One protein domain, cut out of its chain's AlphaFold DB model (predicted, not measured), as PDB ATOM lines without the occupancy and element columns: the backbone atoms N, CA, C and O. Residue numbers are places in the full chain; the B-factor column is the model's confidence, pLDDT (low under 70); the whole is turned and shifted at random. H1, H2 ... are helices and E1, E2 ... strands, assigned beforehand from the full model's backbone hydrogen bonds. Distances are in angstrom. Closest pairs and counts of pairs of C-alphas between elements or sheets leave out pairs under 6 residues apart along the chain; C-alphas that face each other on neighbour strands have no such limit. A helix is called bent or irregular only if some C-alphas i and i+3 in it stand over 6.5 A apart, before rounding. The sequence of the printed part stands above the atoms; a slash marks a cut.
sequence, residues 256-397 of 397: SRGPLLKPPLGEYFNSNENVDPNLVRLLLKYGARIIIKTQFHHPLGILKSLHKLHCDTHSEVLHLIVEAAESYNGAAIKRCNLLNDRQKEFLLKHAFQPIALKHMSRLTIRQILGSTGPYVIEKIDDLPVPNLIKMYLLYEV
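AT A GLANCE: This is residues 256 to 397 of the 397 residues of the protein "Ankyrin repeat domain-containing protein 50-like protein" of Dinothrombium tinctorium (UniProt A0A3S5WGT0). A short pair of parallel strands, E1 and E2, sits in the middle of a helical body, with H1 to H6 set round it, and a cluster of three helices, H7, H8 and H9, closes one end. Residues 256 to 260 trail away from the body as a tail. The printed part has 142 residues with nine named helices and two named strands, in the order H1 H2 E1 H3 H4 E2 H5 H6 H7 H8 H9, and its class is mostly helix. It is compact, with a radius of gyration of the C-alphas of 15.2 A, and spans 46 by 36 by 27 A.

IN THESE COORDINATES: Start at Ser 256 and pass to C-alpha 264 at (45.488, -41.298, 10.397), where H1 begins and runs to residue 271. H2 covers residues 277 to 285, 12.1 A long, and E1 residues 290 to 292. H3, residues 303 to 308, is irregular: C-alphas 305 and 308 are 7.1 A apart. H4, residues 315 to 324, measures 14.3 A; E2, residues 325 to 328, follows at once. Next come H5, residues 330 to 334, and H6, residues 341 to 351, 14.9 A long. Find C-alpha 357 at (61.796, -20.082, 2.278); from there H7 runs 18.2 A to residue 369. H8 holds residues 374 to 381, and H9 residues 387 to 393, ending at (61.975, -29.272, 12.274).

HOW THE PARTS SIT: Look first at E1 and E2, parallel at 15 degrees, with N 292 and O 327 2.9 A apart, within hydrogen-bond range. E1, H3, H4 and E2 form a strand-helix-strand unit, two parallel neighbour strands with helices between, and its crossover is right-handed. H2 and H4 touch at a shallow tilt of 10 degrees, the closest C-alphas being those of Pro 277 and Val 317, 5.3 A apart. H1 and H3 touch at Asn 270 and Ser 305, their closest C-alphas, 5.2 A apart. H5 and H6 touch, with C-alphas of Gly 330 and Leu 348 closest at 6.2 A. H7 is the hub. With residues 359 to 363 alone it only just touches H4, with 3 pairs of C-alphas within 8 A, closest Glu 323 and His 359 at 7.1 A. H7 and H9 only just touch, with 3 such pairs, about perpendicular at 84 degrees; the C-alphas of Arg 362 and Leu 393 are closest, 5.9 A apart. H7 and H8 only just touch, with 3 such pairs, and only at the corner, closest at Leu 369 and Val 376, 6.7 A. H8 and H9, a helical hairpin, only just touch, with 3 such pairs, closest at Ile 380 and Lys 390, 6.2 A. H1 and H7 are apart. Every O i to N i+4 pair is within hydrogen-bond range in H1, H2, H4, H5, H7, H8 and H9; H6 has 6 of 7, and H3 0 of 2, with 1 of 3 O i to N i+3 pairs.

THE WHOLE: The C-alphas of Ser 256 and Pro 386 are the two farthest apart, 46.6 A. The printed part has no cut, ends at the chain's last residue, 397, and has no long link. Mean pLDDT of the printed part is 89.8; residues 256 to 259 and 370 to 371 are under 70.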
ATOM      1  N   SER A 256      40.546 -52.439  -3.956       65.56
ATOM      2  CA  SER A 256      40.406 -52.445  -5.419       65.56
ATOM      3  C   SER A 256      39.927 -51.119  -6.037       65.56
ATOM      4  O   SER A 256      40.197 -50.853  -7.207       65.56
ATOM      5  N   ARG A 257      39.229 -50.267  -5.269       65.31
ATOM      6  CA  ARG A 257      38.656 -48.981  -5.711       65.31
ATOM      7  C   ARG A 257      39.380 -47.737  -5.177       65.31
ATOM      8  O   ARG A 257      38.953 -46.624  -5.485       65.31
ATOM      9  N   GLY A 258      40.454 -47.896  -4.401       65.69
ATOM     10  CA  GLY A 258      41.201 -46.798  -3.775       65.69
ATOM     11  C   GLY A 258      41.307 -46.932  -2.250       65.69
ATOM     12  O   GLY A 258      41.059 -48.010  -1.715       65.69
ATOM     13  N   PRO A 259      41.701 -45.862  -1.533       68.75
ATOM     14  CA  PRO A 259      41.849 -45.914  -0.084       68.75
ATOM     15  C   PRO A 259      40.499 -46.144   0.614       68.75
ATOM     16  O   PRO A 259      39.532 -45.434   0.332       68.75
ATOM     17  N   LEU A 260      40.446 -47.126   1.517       77.75
ATOM     18  CA  LEU A 260      39.268 -47.452   2.330       77.75
ATOM     19  C   LEU A 260      39.070 -46.433   3.450       77.75
ATOM     20  O   LEU A 260      37.963 -45.939   3.656       77.75
ATOM     21  N   LEU A 261      40.158 -46.107   4.151       82.56
ATOM     22  CA  LEU A 261      40.171 -45.127   5.228       82.56
ATOM     23  C   LEU A 261      40.952 -43.880   4.819       82.56
ATOM     24  O   LEU A 261      41.774 -43.879   3.895       82.56
ATOM     25  N   LYS A 262      40.668 -42.777   5.509       87.31
ATOM     26  CA  LYS A 262      41.505 -41.577   5.434       87.31
ATOM     27  C   LYS A 262      42.834 -41.853   6.132       87.31
ATOM     28  O   LYS A 262      42.856 -42.687   7.026       87.31
ATOM     29  N   PRO A 263      43.924 -41.153   5.762       90.75
ATOM     30  CA  PRO A 263      45.165 -41.254   6.529       90.75
ATOM     31  C   PRO A 263      44.900 -40.933   8.012       90.75
ATOM     32  O   PRO A 263      43.967 -40.167   8.286       90.75
ATOM     33  N   PRO A 264      45.728 -41.415   8.956       92.94
ATOM     34  CA  PRO A 264      45.488 -41.298  10.397       92.94
ATOM     35  C   PRO A 264      45.070 -39.892  10.849       92.94
ATOM     36  O   PRO A 264      44.043 -39.715  11.504       92.94
ATOM     37  N   LEU A 265      45.794 -38.861  10.404       93.56
ATOM     38  CA  LEU A 265      45.476 -37.459  10.701       93.56
ATOM     39  C   LEU A 265      44.124 -37.011  10.108       93.56
ATOM     40  O   LEU A 265      43.365 -36.265  10.722       93.56
ATOM     41  N   GLY A 266      43.805 -37.476   8.900       91.94
ATOM     42  CA  GLY A 266      42.533 -37.204   8.240       91.94
ATOM     43  C   GLY A 266      41.347 -37.894   8.912       91.94
ATOM     44  O   GLY A 266      40.247 -37.339   8.881       91.94
ATOM     45  N   GLU A 267      41.550 -39.069   9.507       91.38
ATOM     46  CA  GLU A 267      40.528 -39.767  10.292       91.38
ATOM     47  C   GLU A 267      40.345 -39.116  11.668       91.38
ATOM     48  O   GLU A 267      39.216 -38.920  12.114       91.38
ATOM     49  N   TYR A 268      41.439 -38.655  12.284       93.62
ATOM     50  CA  TYR A 268      41.407 -37.904  13.537       93.62
ATOM     51  C   TYR A 268      40.483 -36.679  13.458       93.62
ATOM     52  O   TYR A 268      39.574 -36.539  14.279       93.62
ATOM     53  N   PHE A 269      40.645 -35.837  12.430       93.06
ATOM     54  CA  PHE A 269      39.791 -34.658  12.213       93.06
ATOM     55  C   PHE A 269      38.345 -35.008  11.854       93.06
ATOM     56  O   PHE A 269      37.429 -34.226  12.093       93.06
ATOM     57  N   ASN A 270      38.132 -36.168  11.236       90.38
ATOM     58  CA  ASN A 270      36.805 -36.600  10.829       90.38
ATOM     59  C   ASN A 270      35.991 -37.144  12.006       90.38
ATOM     60  O   ASN A 270      34.774 -36.966  12.031       90.38
ATOM     61  N   SER A 271      36.643 -37.796  12.963       90.12
ATOM     62  CA  SER A 271      35.974 -38.536  14.036       90.12
ATOM     63  C   SER A 271      35.882 -37.755  15.349       90.12
ATOM     64  O   SER A 271      34.961 -37.992  16.128       90.12
ATOM     65  N   ASN A 272      36.752 -36.763  15.571       88.38
ATOM     66  CA  ASN A 272      36.753 -35.950  16.788       88.38
ATOM     67  C   ASN A 272      36.191 -34.548  16.529       88.38
ATOM     68  O   ASN A 272      36.532 -33.902  15.542       88.38
ATOM     69  N   GLU A 273      35.339 -34.074  17.438       84.25
ATOM     70  CA  GLU A 273      34.823 -32.697  17.418       84.25
ATOM     71  C   GLU A 273      35.803 -31.712  18.058       84.25
ATOM     72  O   GLU A 273      35.948 -30.599  17.568       84.25
ATOM     73  N   ASN A 274      36.498 -32.148  19.114       86.19
ATOM     74  CA  ASN A 274      37.518 -31.373  19.810       86.19
ATOM     75  C   ASN A 274      38.892 -31.928  19.446       86.19
ATOM     76  O   ASN A 274      39.260 -33.030  19.861       86.19
ATOM     77  N   VAL A 275      39.628 -31.173  18.640       91.50
ATOM     78  CA  VAL A 275      40.933 -31.578  18.115       91.50
ATOM     79  C   VAL A 275      42.037 -30.944  18.957       91.50
ATOM     80  O   VAL A 275      42.117 -29.721  19.043       91.50
ATOM     81  N   ASP A 276      42.883 -31.774  19.568       92.62
ATOM     82  CA  ASP A 276      44.004 -31.352  20.412       92.62
ATOM     83  C   ASP A 276      45.204 -30.936  19.536       92.62
ATOM     84  O   ASP A 276      45.752 -31.780  18.810       92.62
ATOM     85  N   PRO A 277      45.650 -29.664  19.589       93.31
ATOM     86  CA  PRO A 277      46.831 -29.202  18.863       93.31
ATOM     87  C   PRO A 277      48.096 -29.994  19.204       93.31
ATOM     88  O   PRO A 277      48.916 -30.238  18.318       93.31
ATOM     89  N   ASN A 278      48.250 -30.443  20.455       94.06
ATOM     90  CA  ASN A 278      49.439 -31.182  20.881       94.06
ATOM     91  C   ASN A 278      49.518 -32.550  20.209       94.06
ATOM     92  O   ASN A 278      50.593 -32.970  19.783       94.06
ATOM     93  N   LEU A 279      48.377 -33.218  20.036       94.81
ATOM     94  CA  LEU A 279      48.314 -34.492  19.329       94.81
ATOM     95  C   LEU A 279      48.621 -34.325  17.833       94.81
ATOM     96  O   LEU A 279      49.294 -35.164  17.235       94.81
ATOM     97  N   VAL A 280      48.197 -33.209  17.230       95.50
ATOM     98  CA  VAL A 280      48.563 -32.864  15.845       95.50
ATOM     99  C   VAL A 280      50.066 -32.607  15.729       95.50
ATOM    100  O   VAL A 280      50.701 -33.164  14.834       95.50
ATOM    101  N   ARG A 281      50.658 -31.826  16.644       95.62
ATOM    102  CA  ARG A 281      52.117 -31.613  16.701       95.62
ATOM    103  C   ARG A 281      52.865 -32.928  16.867       95.62
ATOM    104  O   ARG A 281      53.854 -33.140  16.175       95.62
ATOM    105  N   LEU A 282      52.365 -33.828  17.711       95.69
ATOM    106  CA  LEU A 282      52.944 -35.151  17.907       95.69
ATOM    107  C   LEU A 282      52.945 -35.960  16.602       95.69
ATOM    108  O   LEU A 282      53.991 -36.438  16.176       95.69
ATOM    109  N   LEU A 283      51.811 -36.051  15.906       95.44
ATOM    110  CA  LEU A 283      51.744 -36.731  14.608       95.44
ATOM    111  C   LEU A 283      52.721 -36.110  13.592       95.44
ATOM    112  O   LEU A 283      53.443 -36.831  12.901       95.44
ATOM    113  N   LEU A 284      52.794 -34.777  13.528       94.56
ATOM    114  CA  LEU A 284      53.716 -34.056  12.647       94.56
ATOM    115  C   LEU A 284      55.186 -34.311  12.995       94.56
ATOM    116  O   LEU A 284      55.987 -34.540  12.083       94.56
ATOM    117  N   LYS A 285      55.534 -34.332  14.287       93.81
ATOM    118  CA  LYS A 285      56.872 -34.653  14.807       93.81
ATOM    119  C   LYS A 285      57.358 -35.986  14.241       93.81
ATOM    120  O   LYS A 285      58.427 -36.031  13.625       93.81
ATOM    121  N   TYR A 286      56.509 -37.010  14.317       94.81
ATOM    122  CA  TYR A 286      56.758 -38.361  13.799       94.81
ATOM    123  C   TYR A 286      56.587 -38.510  12.274       94.81
ATOM    124  O   TYR A 286      56.724 -39.606  11.733       94.81
ATOM    125  N   GLY A 287      56.334 -37.420  11.543       93.06
ATOM    126  CA  GLY A 287      56.361 -37.422  10.077       93.06
ATOM    127  C   GLY A 287      55.002 -37.531   9.394       93.06
ATOM    128  O   GLY A 287      54.962 -37.863   8.211       93.06
ATOM    129  N   ALA A 288      53.894 -37.237  10.083       94.12
ATOM    130  CA  ALA A 288      52.601 -37.072   9.420       94.12
ATOM    131  C   ALA A 288      52.687 -35.988   8.339       94.12
ATOM    132  O   ALA A 288      53.196 -34.890   8.569       94.12
ATOM    133  N   ARG A 289      52.171 -36.296   7.152       93.06
ATOM    134  CA  ARG A 289      52.191 -35.401   5.997       93.06
ATOM    135  C   ARG A 289      50.841 -34.735   5.823       93.06
ATOM    136  O   ARG A 289      49.795 -35.381   5.898       93.06
ATOM    137  N   ILE A 290      50.863 -33.443   5.513       94.25
ATOM    138  CA  ILE A 290      49.643 -32.674   5.275       94.25
ATOM    139  C   ILE A 290      49.510 -32.344   3.799       94.25
ATOM    140  O   ILE A 290      50.272 -31.560   3.228       94.25
ATOM    141  N   ILE A 291      48.489 -32.931   3.176       94.12
ATOM    142  CA  ILE A 291      48.195 -32.736   1.759       94.12
ATOM    143  C   ILE A 291      46.759 -32.250   1.606       94.12
ATOM    144  O   ILE A 291      45.790 -32.992   1.778       94.12
ATOM    145  N   ILE A 292      46.613 -30.977   1.234       93.94
ATOM    146  CA  ILE A 292      45.324 -30.289   1.100       93.94
ATOM    147  C   ILE A 292      44.807 -30.508  -0.328       93.94
ATOM    148  O   ILE A 292      44.657 -29.605  -1.156       93.94
ATOM    149  N   LYS A 293      44.570 -31.785  -0.628       93.19
ATOM    150  CA  LYS A 293      43.962 -32.298  -1.858       93.19
ATOM    151  C   LYS A 293      42.869 -33.298  -1.490       93.19
ATOM    152  O   LYS A 293      42.760 -33.735  -0.345       93.19
ATOM    153  N   THR A 294      42.032 -33.656  -2.455       89.50
ATOM    154  CA  THR A 294      41.103 -34.780  -2.303       89.50
ATOM    155  C   THR A 294      41.863 -36.106  -2.381       89.50
ATOM    156  O   THR A 294      42.873 -36.188  -3.082       89.50
ATOM    157  N   GLN A 295      41.342 -37.158  -1.739       87.06
ATOM    158  CA  GLN A 295      41.929 -38.507  -1.824       87.06
ATOM    159  C   GLN A 295      41.996 -39.062  -3.253       87.06
ATOM    160  O   GLN A 295      42.860 -39.867  -3.572       87.06
ATOM    161  N   PHE A 296      41.127 -38.566  -4.138       85.75
ATOM    162  CA  PHE A 296      41.154 -38.883  -5.564       85.75
ATOM    163  C   PHE A 296      42.421 -38.370  -6.272       85.75
ATOM    164  O   PHE A 296      42.888 -38.978  -7.225       85.75
ATOM    165  N   HIS A 297      42.980 -37.240  -5.827       87.38
ATOM    166  CA  HIS A 297      44.182 -36.650  -6.427       87.38
ATOM    167  C   HIS A 297      45.470 -36.991  -5.674       87.38
ATOM    168  O   HIS A 297      46.555 -36.792  -6.214       87.38
ATOM    169  N   HIS A 298      45.370 -37.432  -4.420       89.62
ATOM    170  CA  HIS A 298      46.509 -37.873  -3.629       89.62
ATOM    171  C   HIS A 298      46.033 -38.793  -2.494       89.62
ATOM    172  O   HIS A 298      45.145 -38.369  -1.761       89.62
ATOM    173  N   PRO A 299      46.635 -39.974  -2.259       88.19
ATOM    174  CA  PRO A 299      46.151 -40.935  -1.256       88.19
ATOM    175  C   PRO A 299      46.058 -40.349   0.166       88.19
ATOM    176  O   PRO A 299      45.060 -40.540   0.855       88.19
ATOM    177  N   LEU A 300      47.038 -39.528   0.560       90.81
ATOM    178  CA  LEU A 300      47.065 -38.807   1.847       90.81
ATOM    179  C   LEU A 300      46.226 -37.509   1.875       90.81
ATOM    180  O   LEU A 300      46.434 -36.645   2.720       90.81
ATOM    181  N   GLY A 301      45.337 -37.296   0.904       92.38
ATOM    182  CA  GLY A 301      44.574 -36.056   0.790       92.38
ATOM    183  C   GLY A 301      43.555 -35.884   1.920       92.38
ATOM    184  O   GLY A 301      42.596 -36.646   2.001       92.38
ATOM    185  N   ILE A 302      43.700 -34.842   2.744       93.62
ATOM    186  CA  ILE A 302      42.821 -34.596   3.904       93.62
ATOM    187  C   ILE A 302      41.764 -33.506   3.680       93.62
ATOM    188  O   ILE A 302      41.033 -33.172   4.607       93.62
ATOM    189  N   LEU A 303      41.630 -32.950   2.467       93.19
ATOM    190  CA  LEU A 303      40.783 -31.767   2.218       93.19
ATOM    191  C   LEU A 303      39.338 -31.928   2.721       93.19
ATOM    192  O   LEU A 303      38.778 -31.007   3.306       93.19
ATOM    193  N   LYS A 304      38.731 -33.103   2.508       90.25
ATOM    194  CA  LYS A 304      37.352 -33.374   2.951       90.25
ATOM    195  C   LYS A 304      37.238 -33.542   4.471       90.25
ATOM    196  O   LYS A 304      36.152 -33.370   5.010       90.25
ATOM    197  N   SER A 305      38.326 -33.872   5.163       91.19
ATOM    198  CA  SER A 305      38.342 -34.053   6.618       91.19
ATOM    199  C   SER A 305      38.357 -32.735   7.387       91.19
ATOM    200  O   SER A 305      37.994 -32.717   8.554       91.19
ATOM    201  N   LEU A 306      38.715 -31.624   6.737       91.62
ATOM    202  CA  LEU A 306      38.848 -30.316   7.388       91.62
ATOM    203  C   LEU A 306      37.507 -29.644   7.730       91.62
ATOM    204  O   LEU A 306      37.499 -28.610   8.387       91.62
ATOM    205  N   HIS A 307      36.372 -30.206   7.303       90.56
ATOM    206  CA  HIS A 307      35.053 -29.583   7.460       90.56
ATOM    207  C   HIS A 307      34.658 -29.308   8.918       90.56
ATOM    208  O   HIS A 307      34.028 -28.287   9.185       90.56
ATOM    209  N   LYS A 308      35.088 -30.159   9.860       89.00
ATOM    210  CA  LYS A 308      34.812 -29.998  11.299       89.00
ATOM    211  C   LYS A 308      35.699 -28.959  11.998       89.00
ATOM    212  O   LYS A 308      35.407 -28.551  13.116       89.00
ATOM    213  N   LEU A 309      36.774 -28.500  11.352       89.56
ATOM    214  CA  LEU A 309      37.739 -27.572  11.947       89.56
ATOM    215  C   LEU A 309      37.318 -26.119  11.719       89.56
ATOM    216  O   LEU A 309      37.672 -25.502  10.714       89.56
ATOM    217  N   HIS A 310      36.539 -25.553  12.635       87.50
ATOM    218  CA  HIS A 310      36.101 -24.157  12.539       87.50
ATOM    219  C   HIS A 310      37.219 -23.161  12.886       87.50
ATOM    220  O   HIS A 310      37.964 -23.373  13.838       87.50
ATOM    221  N   CYS A 311      37.295 -22.041  12.154       85.75
ATOM    222  CA  CYS A 311      38.317 -21.006  12.369       85.75
ATOM    223  C   CYS A 311      38.291 -20.405  13.781       85.75
ATOM    224  O   CYS A 311      39.340 -20.038  14.300       85.75
ATOM    225  N   ASP A 312      37.109 -20.330  14.396       85.44
ATOM    226  CA  ASP A 312      36.925 -19.676  15.692       85.44
ATOM    227  C   ASP A 312      37.360 -20.580  16.861       85.44
ATOM    228  O   ASP A 312      37.900 -20.093  17.849       85.44
ATOM    229  N   THR A 313      37.162 -21.898  16.744       87.00
ATOM    230  CA  THR A 313      37.460 -22.864  17.819       87.00
ATOM    231  C   THR A 313      38.780 -23.606  17.627       87.00
ATOM    232  O   THR A 313      39.418 -23.973  18.606       87.00
ATOM    233  N   HIS A 314      39.225 -23.796  16.383       91.12
ATOM    234  CA  HIS A 314      40.397 -24.607  16.029       91.12
ATOM    235  C   HIS A 314      41.492 -23.790  15.331       91.12
ATOM    236  O   HIS A 314      42.206 -24.308  14.470       91.12
ATOM    237  N   SER A 315      41.623 -22.505  15.676       91.00
ATOM    238  CA  SER A 315      42.588 -21.588  15.050       91.00
ATOM    239  C   SER A 315      44.018 -22.146  15.060       91.00
ATOM    240  O   SER A 315      44.660 -22.216  14.012       91.00
ATOM    241  N   GLU A 316      44.495 -22.640  16.209       93.25
ATOM    242  CA  GLU A 316      45.851 -23.194  16.329       93.25
ATOM    243  C   GLU A 316      46.065 -24.416  15.423       93.25
ATOM    244  O   GLU A 316      47.055 -24.489  14.694       93.25
ATOM    245  N   VAL A 317      45.106 -25.346  15.397       94.12
ATOM    246  CA  VAL A 317      45.165 -26.535  14.535       94.12
ATOM    247  C   VAL A 317      45.194 -26.138  13.059       94.12
ATOM    248  O   VAL A 317      45.984 -26.678  12.290       94.12
ATOM    249  N   LEU A 318      44.366 -25.177  12.643       92.94
ATOM    250  CA  LEU A 318      44.342 -24.697  11.259       92.94
ATOM    251  C   LEU A 318      45.658 -24.018  10.864       92.94
ATOM    252  O   LEU A 318      46.131 -24.220   9.742       92.94
ATOM    253  N   HIS A 319      46.268 -23.261  11.776       92.56
ATOM    254  CA  HIS A 319      47.596 -22.689  11.574       92.56
ATOM    255  C   HIS A 319      48.664 -23.777  11.416       92.56
ATOM    256  O   HIS A 319      49.405 -23.736  10.434       92.56
ATOM    257  N   LEU A 320      48.680 -24.793  12.285       93.69
ATOM    258  CA  LEU A 320      49.581 -25.946  12.165       93.69
ATOM    259  C   LEU A 320      49.402 -26.689  10.840       93.69
ATOM    260  O   LEU A 320      50.383 -27.049  10.190       93.69
ATOM    261  N   ILE A 321      48.153 -26.884  10.408       93.81
ATOM    262  CA  ILE A 321      47.838 -27.559   9.146       93.81
ATOM    263  C   ILE A 321      48.476 -26.826   7.971       93.81
ATOM    264  O   ILE A 321      49.120 -27.441   7.125       93.81
ATOM    265  N   VAL A 322      48.320 -25.508   7.922       92.44
ATOM    266  CA  VAL A 322      48.881 -24.679   6.857       92.44
ATOM    267  C   VAL A 322      50.409 -24.607   6.935       92.44
ATOM    268  O   VAL A 322      51.070 -24.667   5.897       92.44
ATOM    269  N   GLU A 323      50.976 -24.531   8.143       91.12
ATOM    270  CA  GLU A 323      52.425 -24.486   8.389       91.12
ATOM    271  C   GLU A 323      53.132 -25.826   8.121       91.12
ATOM    272  O   GLU A 323      54.353 -25.874   7.986       91.12
ATOM    273  N   ALA A 324      52.389 -26.929   8.046       92.62
ATOM    274  CA  ALA A 324      52.907 -28.245   7.677       92.62
ATOM    275  C   ALA A 324      52.439 -28.718   6.290       92.62
ATOM    276  O   ALA A 324      52.871 -29.772   5.825       92.62
ATOM    277  N   ALA A 325      51.588 -27.952   5.604       93.56
ATOM    278  CA  ALA A 325      51.049 -28.336   4.307       93.56
ATOM    279  C   ALA A 325      52.131 -28.395   3.223       93.56
ATOM    280  O   ALA A 325      52.824 -27.412   2.954       93.56
ATOM    281  N   GLU A 326      52.207 -29.535   2.542       91.75
ATOM    282  CA  GLU A 326      53.136 -29.766   1.436       91.75
ATOM    283  C   GLU A 326      52.567 -29.327   0.088       91.75
ATOM    284  O   GLU A 326      53.292 -28.887  -0.801       91.75
ATOM    285  N   SER A 327      51.259 -29.497  -0.111       91.44
ATOM    286  CA  SER A 327      50.624 -29.137  -1.374       91.44
ATOM    287  C   SER A 327      49.140 -28.846  -1.224       91.44
ATOM    288  O   SER A 327      48.448 -29.412  -0.374       91.44
ATOM    289  N   TYR A 328      48.653 -27.987  -2.115       93.44
ATOM    290  CA  TYR A 328      47.280 -27.502  -2.153       93.44
ATOM    291  C   TYR A 328      46.648 -27.794  -3.514       93.44
ATOM    292  O   TYR A 328      47.332 -27.867  -4.537       93.44
ATOM    293  N   ASN A 329      45.324 -27.911  -3.546       93.50
ATOM    294  CA  ASN A 329      44.544 -27.807  -4.776       93.50
ATOM    295  C   ASN A 329      43.494 -26.699  -4.623       93.50
ATOM    296  O   ASN A 329      42.382 -26.938  -4.154       93.50
ATOM    297  N   GLY A 330      43.850 -25.482  -5.045       91.44
ATOM    298  CA  GLY A 330      42.987 -24.301  -4.929       91.44
ATOM    299  C   GLY A 330      41.629 -24.458  -5.623       91.44
ATOM    300  O   GLY A 330      40.611 -24.019  -5.092       91.44
ATOM    301  N   ALA A 331      41.579 -25.137  -6.774       91.06
ATOM    302  CA  ALA A 331      40.322 -25.393  -7.478       91.06
ATOM    303  C   ALA A 331      39.408 -26.343  -6.686       91.06
ATOM    304  O   ALA A 331      38.204 -26.101  -6.590       91.06
ATOM    305  N   ALA A 332      39.974 -27.392  -6.083       91.75
ATOM    306  CA  ALA A 332      39.229 -28.315  -5.235       91.75
ATOM    307  C   ALA A 332      38.748 -27.648  -3.937       91.75
ATOM    308  O   ALA A 332      37.621 -27.901  -3.527       91.75
ATOM    309  N   ILE A 333      39.555 -26.766  -3.330       92.25
ATOM    310  CA  ILE A 333      39.158 -25.994  -2.139       92.25
ATOM    311  C   ILE A 333      37.954 -25.097  -2.464       92.25
ATOM    312  O   ILE A 333      36.948 -25.150  -1.760       92.25
ATOM    313  N   LYS A 334      38.004 -24.339  -3.574       92.06
ATOM    314  CA  LYS A 334      36.893 -23.469  -4.015       92.06
ATOM    315  C   LYS A 334      35.587 -24.244  -4.221       92.06
ATOM    316  O   LYS A 334      34.528 -23.779  -3.813       92.06
ATOM    317  N   ARG A 335      35.670 -25.430  -4.834       92.44
ATOM    318  CA  ARG A 335      34.515 -26.297  -5.141       92.44
ATOM    319  C   ARG A 335      34.081 -27.196  -3.979       92.44
ATOM    320  O   ARG A 335      33.153 -27.982  -4.142       92.44
ATOM    321  N   CYS A 336      34.763 -27.162  -2.833       91.31
ATOM    322  CA  CYS A 336      34.437 -28.052  -1.726       91.31
ATOM    323  C   CYS A 336      33.170 -27.569  -1.011       91.31
ATOM    324  O   CYS A 336      33.196 -26.563  -0.307       91.31
ATOM    325  N   ASN A 337      32.066 -28.299  -1.161       91.56
ATOM    326  CA  ASN A 337      30.791 -27.944  -0.523       91.56
ATOM    327  C   ASN A 337      30.766 -28.218   0.990       91.56
ATOM    328  O   ASN A 337      29.850 -27.776   1.666       91.56
ATOM    329  N   LEU A 338      31.757 -28.947   1.515       90.81
ATOM    330  CA  LEU A 338      31.850 -29.279   2.941       90.81
ATOM    331  C   LEU A 338      32.503 -28.167   3.774       90.81
ATOM    332  O   LEU A 338      32.413 -28.201   4.992       90.81
ATOM    333  N   LEU A 339      33.200 -27.224   3.135       90.94
ATOM    334  CA  LEU A 339      33.895 -26.133   3.817       90.94
ATOM    335  C   LEU A 339      33.053 -24.856   3.782       90.94
ATOM    336  O   LEU A 339      32.513 -24.494   2.731       90.94
ATOM    337  N   ASN A 340      33.032 -24.133   4.896       91.38
ATOM    338  CA  ASN A 340      32.420 -22.812   5.001       91.38
ATOM    339  C   ASN A 340      33.319 -21.747   4.350       91.38
ATOM    340  O   ASN A 340      34.529 -21.936   4.193       91.38
ATOM    341  N   ASP A 341      32.748 -20.589   4.017       90.94
ATOM    342  CA  ASP A 341      33.461 -19.539   3.275       90.94
ATOM    343  C   ASP A 341      34.706 -19.027   4.008       90.94
ATOM    344  O   ASP A 341      35.761 -18.895   3.392       90.94
ATOM    345  N   ARG A 342      34.639 -18.870   5.338       92.44
ATOM    346  CA  ARG A 342      35.803 -18.492   6.162       92.44
ATOM    347  C   ARG A 342      36.944 -19.513   6.090       92.44
ATOM    348  O   ARG A 342      38.106 -19.128   5.995       92.44
ATOM    349  N   GLN A 343      36.629 -20.812   6.114       92.25
ATOM    350  CA  GLN A 343      37.638 -21.877   5.998       92.25
ATOM    351  C   GLN A 343      38.268 -21.868   4.601       92.25
ATOM    352  O   GLN A 343      39.487 -21.971   4.464       92.25
ATOM    353  N   LYS A 344      37.445 -21.714   3.555       92.94
ATOM    354  CA  LYS A 344      37.926 -21.607   2.172       92.94
ATOM    355  C   LYS A 344      38.846 -20.410   2.007       92.94
ATOM    356  O   LYS A 344      39.927 -20.568   1.453       92.94
ATOM    357  N   GLU A 345      38.440 -19.241   2.487       92.94
ATOM    358  CA  GLU A 345      39.237 -18.020   2.412       92.94
ATOM    359  C   GLU A 345      40.584 -18.195   3.125       92.94
ATOM    360  O   GLU A 345      41.627 -17.912   2.535       92.94
ATOM    361  N   PHE A 346      40.582 -18.765   4.335       92.12
ATOM    362  CA  PHE A 346      41.799 -19.037   5.100       92.12
ATOM    363  C   PHE A 346      42.779 -19.966   4.361       92.12
ATOM    364  O   PHE A 346      43.970 -19.657   4.252       92.12
ATOM    365  N   LEU A 347      42.283 -21.081   3.811       92.44
ATOM    366  CA  LEU A 347      43.103 -22.038   3.061       92.44
ATOM    367  C   LEU A 347      43.580 -21.462   1.722       92.44
ATOM    368  O   LEU A 347      44.731 -21.661   1.340       92.44
ATOM    369  N   LEU A 348      42.717 -20.744   0.996       92.81
ATOM    370  CA  LEU A 348      43.054 -20.153  -0.301       92.81
ATOM    371  C   LEU A 348      44.070 -19.023  -0.166       92.81
ATOM    372  O   LEU A 348      44.959 -18.921  -1.007       92.81
ATOM    373  N   LYS A 349      43.977 -18.212   0.895       91.56
ATOM    374  CA  LYS A 349      44.959 -17.164   1.187       91.56
ATOM    375  C   LYS A 349      46.372 -17.740   1.246       91.56
ATOM    376  O   LYS A 349      47.271 -17.186   0.628       91.56
ATOM    377  N   HIS A 350      46.546 -18.878   1.916       86.81
ATOM    378  CA  HIS A 350      47.841 -19.549   1.999       86.81
ATOM    379  C   HIS A 350      48.197 -20.331   0.732       86.81
ATOM    380  O   HIS A 350      49.358 -20.355   0.345       86.81
ATOM    381  N   ALA A 351      47.217 -20.913   0.034       87.75
ATOM    382  CA  ALA A 351      47.460 -21.625  -1.221       87.75
ATOM    383  C   ALA A 351      47.934 -20.708  -2.368       87.75
ATOM    384  O   ALA A 351      48.622 -21.177  -3.271       87.75
ATOM    385  N   PHE A 352      47.535 -19.430  -2.367       86.81
ATOM    386  CA  PHE A 352      47.922 -18.446  -3.388       86.81
ATOM    387  C   PHE A 352      49.127 -17.584  -2.998       86.81
ATOM    388  O   PHE A 352      49.628 -16.834  -3.834       86.81
ATOM    389  N   GLN A 353      49.602 -17.680  -1.756       85.56
ATOM    390  CA  GLN A 353      50.835 -17.027  -1.338       85.56
ATOM    391  C   GLN A 353      52.042 -17.916  -1.663       85.56
ATOM    392  O   GLN A 353      51.972 -19.136  -1.502       85.56
ATOM    393  N   PRO A 354      53.164 -17.333  -2.123       82.56
ATOM    394  CA  PRO A 354      54.386 -18.096  -2.318       82.56
ATOM    395  C   PRO A 354      54.850 -18.671  -0.978       82.56
ATOM    396  O   PRO A 354      54.846 -17.987   0.047       82.56
ATOM    397  N   ILE A 355      55.254 -19.939  -0.997       84.12
ATOM    398  CA  ILE A 355      55.712 -20.631   0.202       84.12
ATOM    399  C   ILE A 355      56.978 -19.940   0.721       84.12
ATOM    400  O   ILE A 355      57.953 -19.775  -0.012       84.12
ATOM    401  N   ALA A 356      56.972 -19.543   1.995       89.56
ATOM    402  CA  ALA A 356      58.134 -18.924   2.619       89.56
ATOM    403  C   ALA A 356      59.351 -19.862   2.556       89.56
ATOM    404  O   ALA A 356      59.224 -21.063   2.799       89.56
ATOM    405  N   LEU A 357      60.548 -19.307   2.325       89.88
ATOM    406  CA  LEU A 357      61.796 -20.082   2.278       89.88
ATOM    407  C   LEU A 357      61.987 -20.940   3.535       89.88
ATOM    408  O   LEU A 357      62.372 -22.096   3.428       89.88
ATOM    409  N   LYS A 358      61.629 -20.408   4.713       90.88
ATOM    410  CA  LYS A 358      61.654 -21.139   5.989       90.88
ATOM    411  C   LYS A 358      60.827 -22.434   5.933       90.88
ATOM    412  O   LYS A 358      61.307 -23.483   6.358       90.88
ATOM    413  N   HIS A 359      59.616 -22.359   5.372       90.44
ATOM    414  CA  HIS A 359      58.717 -23.508   5.214       90.44
ATOM    415  C   HIS A 359      59.255 -24.497   4.178       90.44
ATOM    416  O   HIS A 359      59.339 -25.690   4.460       90.44
ATOM    417  N   MET A 360      59.712 -24.005   3.018       90.38
ATOM    418  CA  MET A 360      60.337 -24.864   2.003       90.38
ATOM    419  C   MET A 360      61.522 -25.634   2.586       90.38
ATOM    420  O   MET A 360      61.581 -26.848   2.439       90.38
ATOM    421  N   SER A 361      62.411 -24.959   3.323       91.56
ATOM    422  CA  SER A 361      63.554 -25.597   3.974       91.56
ATOM    423  C   SER A 361      63.128 -26.688   4.954       91.56
ATOM    424  O   SER A 361      63.712 -27.769   4.928       91.56
ATOM    425  N   ARG A 362      62.093 -26.456   5.782       92.50
ATOM    426  CA  ARG A 362      61.558 -27.493   6.682       92.50
ATOM    427  C   ARG A 362      61.125 -28.727   5.894       92.50
ATOM    428  O   ARG A 362      61.546 -29.834   6.224       92.50
ATOM    429  N   LEU A 363      60.299 -28.533   4.865       90.94
ATOM    430  CA  LEU A 363      59.767 -29.628   4.056       90.94
ATOM    431  C   LEU A 363      60.880 -30.382   3.331       90.94
ATOM    432  O   LEU A 363      60.924 -31.605   3.400       90.94
ATOM    433  N   THR A 364      61.805 -29.672   2.685       90.62
ATOM    434  CA  THR A 364      62.915 -30.280   1.944       90.62
ATOM    435  C   THR A 364      63.837 -31.067   2.866       90.62
ATOM    436  O   THR A 364      64.178 -32.200   2.542       90.62
ATOM    437  N   ILE A 365      64.199 -30.526   4.036       90.94
ATOM    438  CA  ILE A 365      65.023 -31.254   5.010       90.94
ATOM    439  C   ILE A 365      64.296 -32.526   5.452       90.94
ATOM    440  O   ILE A 365      64.857 -33.610   5.333       90.94
ATOM    441  N   ARG A 366      63.029 -32.433   5.878       91.00
ATOM    442  CA  ARG A 366      62.258 -33.612   6.313       91.00
ATOM    443  C   ARG A 366      62.086 -34.646   5.191       91.00
ATOM    444  O   ARG A 366      62.195 -35.839   5.452       91.00
ATOM    445  N   GLN A 367      61.896 -34.208   3.947       87.06
ATOM    446  CA  GLN A 367      61.836 -35.090   2.776       87.06
ATOM    447  C   GLN A 367      63.165 -35.810   2.514       87.06
ATOM    448  O   GLN A 367      63.148 -37.001   2.225       87.06
ATOM    449  N   ILE A 368      64.307 -35.125   2.652       87.44
ATOM    450  CA  ILE A 368      65.642 -35.734   2.503       87.44
ATOM    451  C   ILE A 368      65.883 -36.797   3.580       87.44
ATOM    452  O   ILE A 368      66.470 -37.841   3.299       87.44
ATOM    453  N   LEU A 369      65.406 -36.565   4.807       85.94
ATOM    454  CA  LEU A 369      65.517 -37.553   5.883       85.94
ATOM    455  C   LEU A 369      64.690 -38.817   5.592       85.94
ATOM    456  O   LEU A 369      65.031 -39.886   6.118       85.94
ATOM    457  N   GLY A 370      63.671 -38.703   4.725       69.69
ATOM    458  CA  GLY A 370      63.020 -39.794   3.989       69.69
ATOM    459  C   GLY A 370      62.288 -40.818   4.846       69.69
ATOM    460  O   GLY A 370      61.945 -41.893   4.368       69.69
ATOM    461  N   SER A 371      62.093 -40.513   6.120       67.94
ATOM    462  CA  SER A 371      61.642 -41.459   7.125       67.94
ATOM    463  C   SER A 371      60.384 -40.983   7.830       67.94
ATOM    464  O   SER A 371      60.020 -39.811   7.752       67.94
ATOM    465  N   THR A 372      59.714 -41.916   8.498       80.69
ATOM    466  CA  THR A 372      58.582 -41.686   9.398       80.69
ATOM    467  C   THR A 372      58.846 -42.412  10.716       80.69
ATOM    468  O   THR A 372      59.776 -43.218  10.818       80.69
ATOM    469  N   GLY A 373      58.062 -42.111  11.747       83.88
ATOM    470  CA  GLY A 373      58.213 -42.748  13.049       83.88
ATOM    471  C   GLY A 373      59.417 -42.206  13.844       83.88
ATOM    472  O   GLY A 373      59.816 -41.051  13.649       83.88
ATOM    473  N   PRO A 374      59.982 -43.003  14.770       84.12
ATOM    474  CA  PRO A 374      61.002 -42.543  15.720       84.12
ATOM    475  C   PRO A 374      62.312 -42.149  15.029       84.12
ATOM    476  O   PRO A 374      62.988 -41.212  15.438       84.12
ATOM    477  N   TYR A 375      62.619 -42.788  13.904       86.75
ATOM    478  CA  TYR A 375      63.865 -42.583  13.174       86.75
ATOM    479  C   TYR A 375      63.998 -41.173  12.563       86.75
ATOM    480  O   TYR A 375      65.108 -40.685  12.356       86.75
ATOM    481  N   VAL A 376      62.886 -40.466  12.317       87.25
ATOM    482  CA  VAL A 376      62.933 -39.041  11.923       87.25
ATOM    483  C   VAL A 376      63.497 -38.183  13.045       87.25
ATOM    484  O   VAL A 376      64.240 -37.241  12.777       87.25
ATOM    485  N   ILE A 377      63.118 -38.489  14.283       90.38
ATOM    486  CA  ILE A 377      63.522 -37.735  15.466       90.38
ATOM    487  C   ILE A 377      65.017 -37.951  15.694       90.38
ATOM    488  O   ILE A 377      65.762 -36.976  15.706       90.38
ATOM    489  N   GLU A 378      65.455 -39.213  15.715       91.06
ATOM    490  CA  GLU A 378      66.871 -39.595  15.839       91.06
ATOM    491  C   GLU A 378      67.741 -38.885  14.792       91.06
ATOM    492  O   GLU A 378      68.720 -38.216  15.117       91.06
ATOM    493  N   LYS A 379      67.323 -38.925  13.522       91.19
ATOM    494  CA  LYS A 379      68.041 -38.254  12.434       91.19
ATOM    495  C   LYS A 379      68.125 -36.739  12.584       91.19
ATOM    496  O   LYS A 379      69.115 -36.150  12.156       91.19
ATOM    497  N   ILE A 380      67.075 -36.089  13.089       91.38
ATOM    498  CA  ILE A 380      67.081 -34.635  13.309       91.38
ATOM    499  C   ILE A 380      68.010 -34.287  14.471       91.38
ATOM    500  O   ILE A 380      68.722 -33.280  14.400       91.38
ATOM    501  N   ASP A 381      68.040 -35.121  15.506       90.94
ATOM    502  CA  ASP A 381      68.928 -34.946  16.651       90.94
ATOM    503  C   ASP A 381      70.404 -35.079  16.262       90.94
ATOM    504  O   ASP A 381      71.232 -34.325  16.778       90.94
ATOM    505  N   ASP A 382      70.718 -35.901  15.262       92.38
ATOM    506  CA  ASP A 382      72.069 -36.041  14.704       92.38
ATOM    507  C   ASP A 382      72.501 -34.875  13.793       92.38
ATOM    508  O   ASP A 382      73.682 -34.751  13.449       92.38
ATOM    509  N   LEU A 383      71.587 -33.981  13.389       92.75
ATOM    510  CA  LEU A 383      71.946 -32.862  12.514       92.75
ATOM    511  C   LEU A 383      72.878 -31.868  13.235       92.75
ATOM    512  O   LEU A 383      72.579 -31.436  14.357       92.75
ATOM    513  N   PRO A 384      73.954 -31.391  12.576       94.38
ATOM    514  CA  PRO A 384      74.878 -30.401  13.130       94.38
ATOM    515  C   PRO A 384      74.301 -28.975  13.032       94.38
ATOM    516  O   PRO A 384      74.903 -28.073  12.452       94.38
ATOM    517  N   VAL A 385      73.096 -28.767  13.568       93.62
ATOM    518  CA  VAL A 385      72.372 -27.487  13.573       93.62
ATOM    519  C   VAL A 385      71.973 -27.089  15.001       93.62
ATOM    520  O   VAL A 385      71.829 -27.962  15.856       93.62
ATOM    521  N   PRO A 386      71.766 -25.791  15.295       95.25
ATOM    522  CA  PRO A 386      71.310 -25.349  16.613       95.25
ATOM    523  C   PRO A 386      69.982 -25.991  17.047       95.25
ATOM    524  O   PRO A 386      69.095 -26.204  16.218       95.25
ATOM    525  N   ASN A 387      69.799 -26.190  18.358       93.31
ATOM    526  CA  ASN A 387      68.598 -26.817  18.934       93.31
ATOM    527  C   ASN A 387      67.291 -26.137  18.508       93.31
ATOM    528  O   ASN A 387      66.311 -26.818  18.240       93.31
ATOM    529  N   LEU A 388      67.282 -24.810  18.351       93.69
ATOM    530  CA  LEU A 388      66.099 -24.085  17.878       93.69
ATOM    531  C   LEU A 388      65.658 -24.530  16.470       93.69
ATOM    532  O   LEU A 388      64.464 -24.592  16.182       93.69
ATOM    533  N   ILE A 389      66.612 -24.861  15.590       92.69
ATOM    534  CA  ILE A 389      66.312 -25.389  14.253       92.69
ATOM    535  C   ILE A 389      65.788 -26.822  14.364       92.69
ATOM    536  O   ILE A 389      64.826 -27.153  13.678       92.69
ATOM    537  N   LYS A 390      66.353 -27.644  15.258       93.94
ATOM    538  CA  LYS A 390      65.854 -29.005  15.524       93.94
ATOM    539  C   LYS A 390      64.404 -28.982  16.009       93.94
ATOM    540  O   LYS A 390      63.551 -29.603  15.385       93.94
ATOM    541  N   MET A 391      64.097 -28.159  17.012       92.81
ATOM    542  CA  MET A 391      62.729 -27.968  17.509       92.81
ATOM    543  C   MET A 391      61.785 -27.477  16.400       92.81
ATOM    544  O   MET A 391      60.661 -27.962  16.266       92.81
ATOM    545  N   TYR A 392      62.244 -26.551  15.545       92.88
ATOM    546  CA  TYR A 392      61.462 -26.086  14.397       92.88
ATOM    547  C   TYR A 392      61.184 -27.209  13.386       92.88
ATOM    548  O   TYR A 392      60.080 -27.270  12.841       92.88
ATOM    549  N   LEU A 393      62.152 -28.096  13.131       92.06
ATOM    550  CA  LEU A 393      61.975 -29.272  12.274       92.06
ATOM    551  C   LEU A 393      61.027 -30.305  12.904       92.06
ATOM    552  O   LEU A 393      60.351 -31.002  12.153       92.06
ATOM    553  N   LEU A 394      60.956 -30.384  14.235       92.44
ATOM    554  CA  LEU A 394      60.122 -31.320  15.003       92.44
ATOM    555  C   LEU A 394      58.717 -30.795  15.349       92.44
ATOM    556  O   LEU A 394      57.951 -31.521  15.973       92.44
ATOM    557  N   TYR A 395      58.351 -29.583  14.914       91.75
ATOM    558  CA  TYR A 395      57.069 -28.926  15.242       91.75
ATOM    559  C   TYR A 395      56.863 -28.634  16.743       91.75
ATOM    560  O   TYR A 395      55.731 -28.534  17.222       91.75
ATOM    561  N   GLU A 396      57.963 -28.438  17.473       88.56
ATOM    562  CA  GLU A 396      57.989 -28.164  18.920       88.56
ATOM    563  C   GLU A 396      58.026 -26.666  19.273       88.56
ATOM    564  O   GLU A 396      58.066 -26.312  20.449       88.56
ATOM    565  N   VAL A 397      58.036 -25.787  18.263       79.31
ATOM    566  CA  VAL A 397      58.071 -24.317  18.411       79.31
ATOM    567  C   VAL A 397      56.771 -23.690  17.930       79.31
ATOM    568  O   VAL A 397      56.094 -24.305  17.066       79.31
TER     569      VAL A 397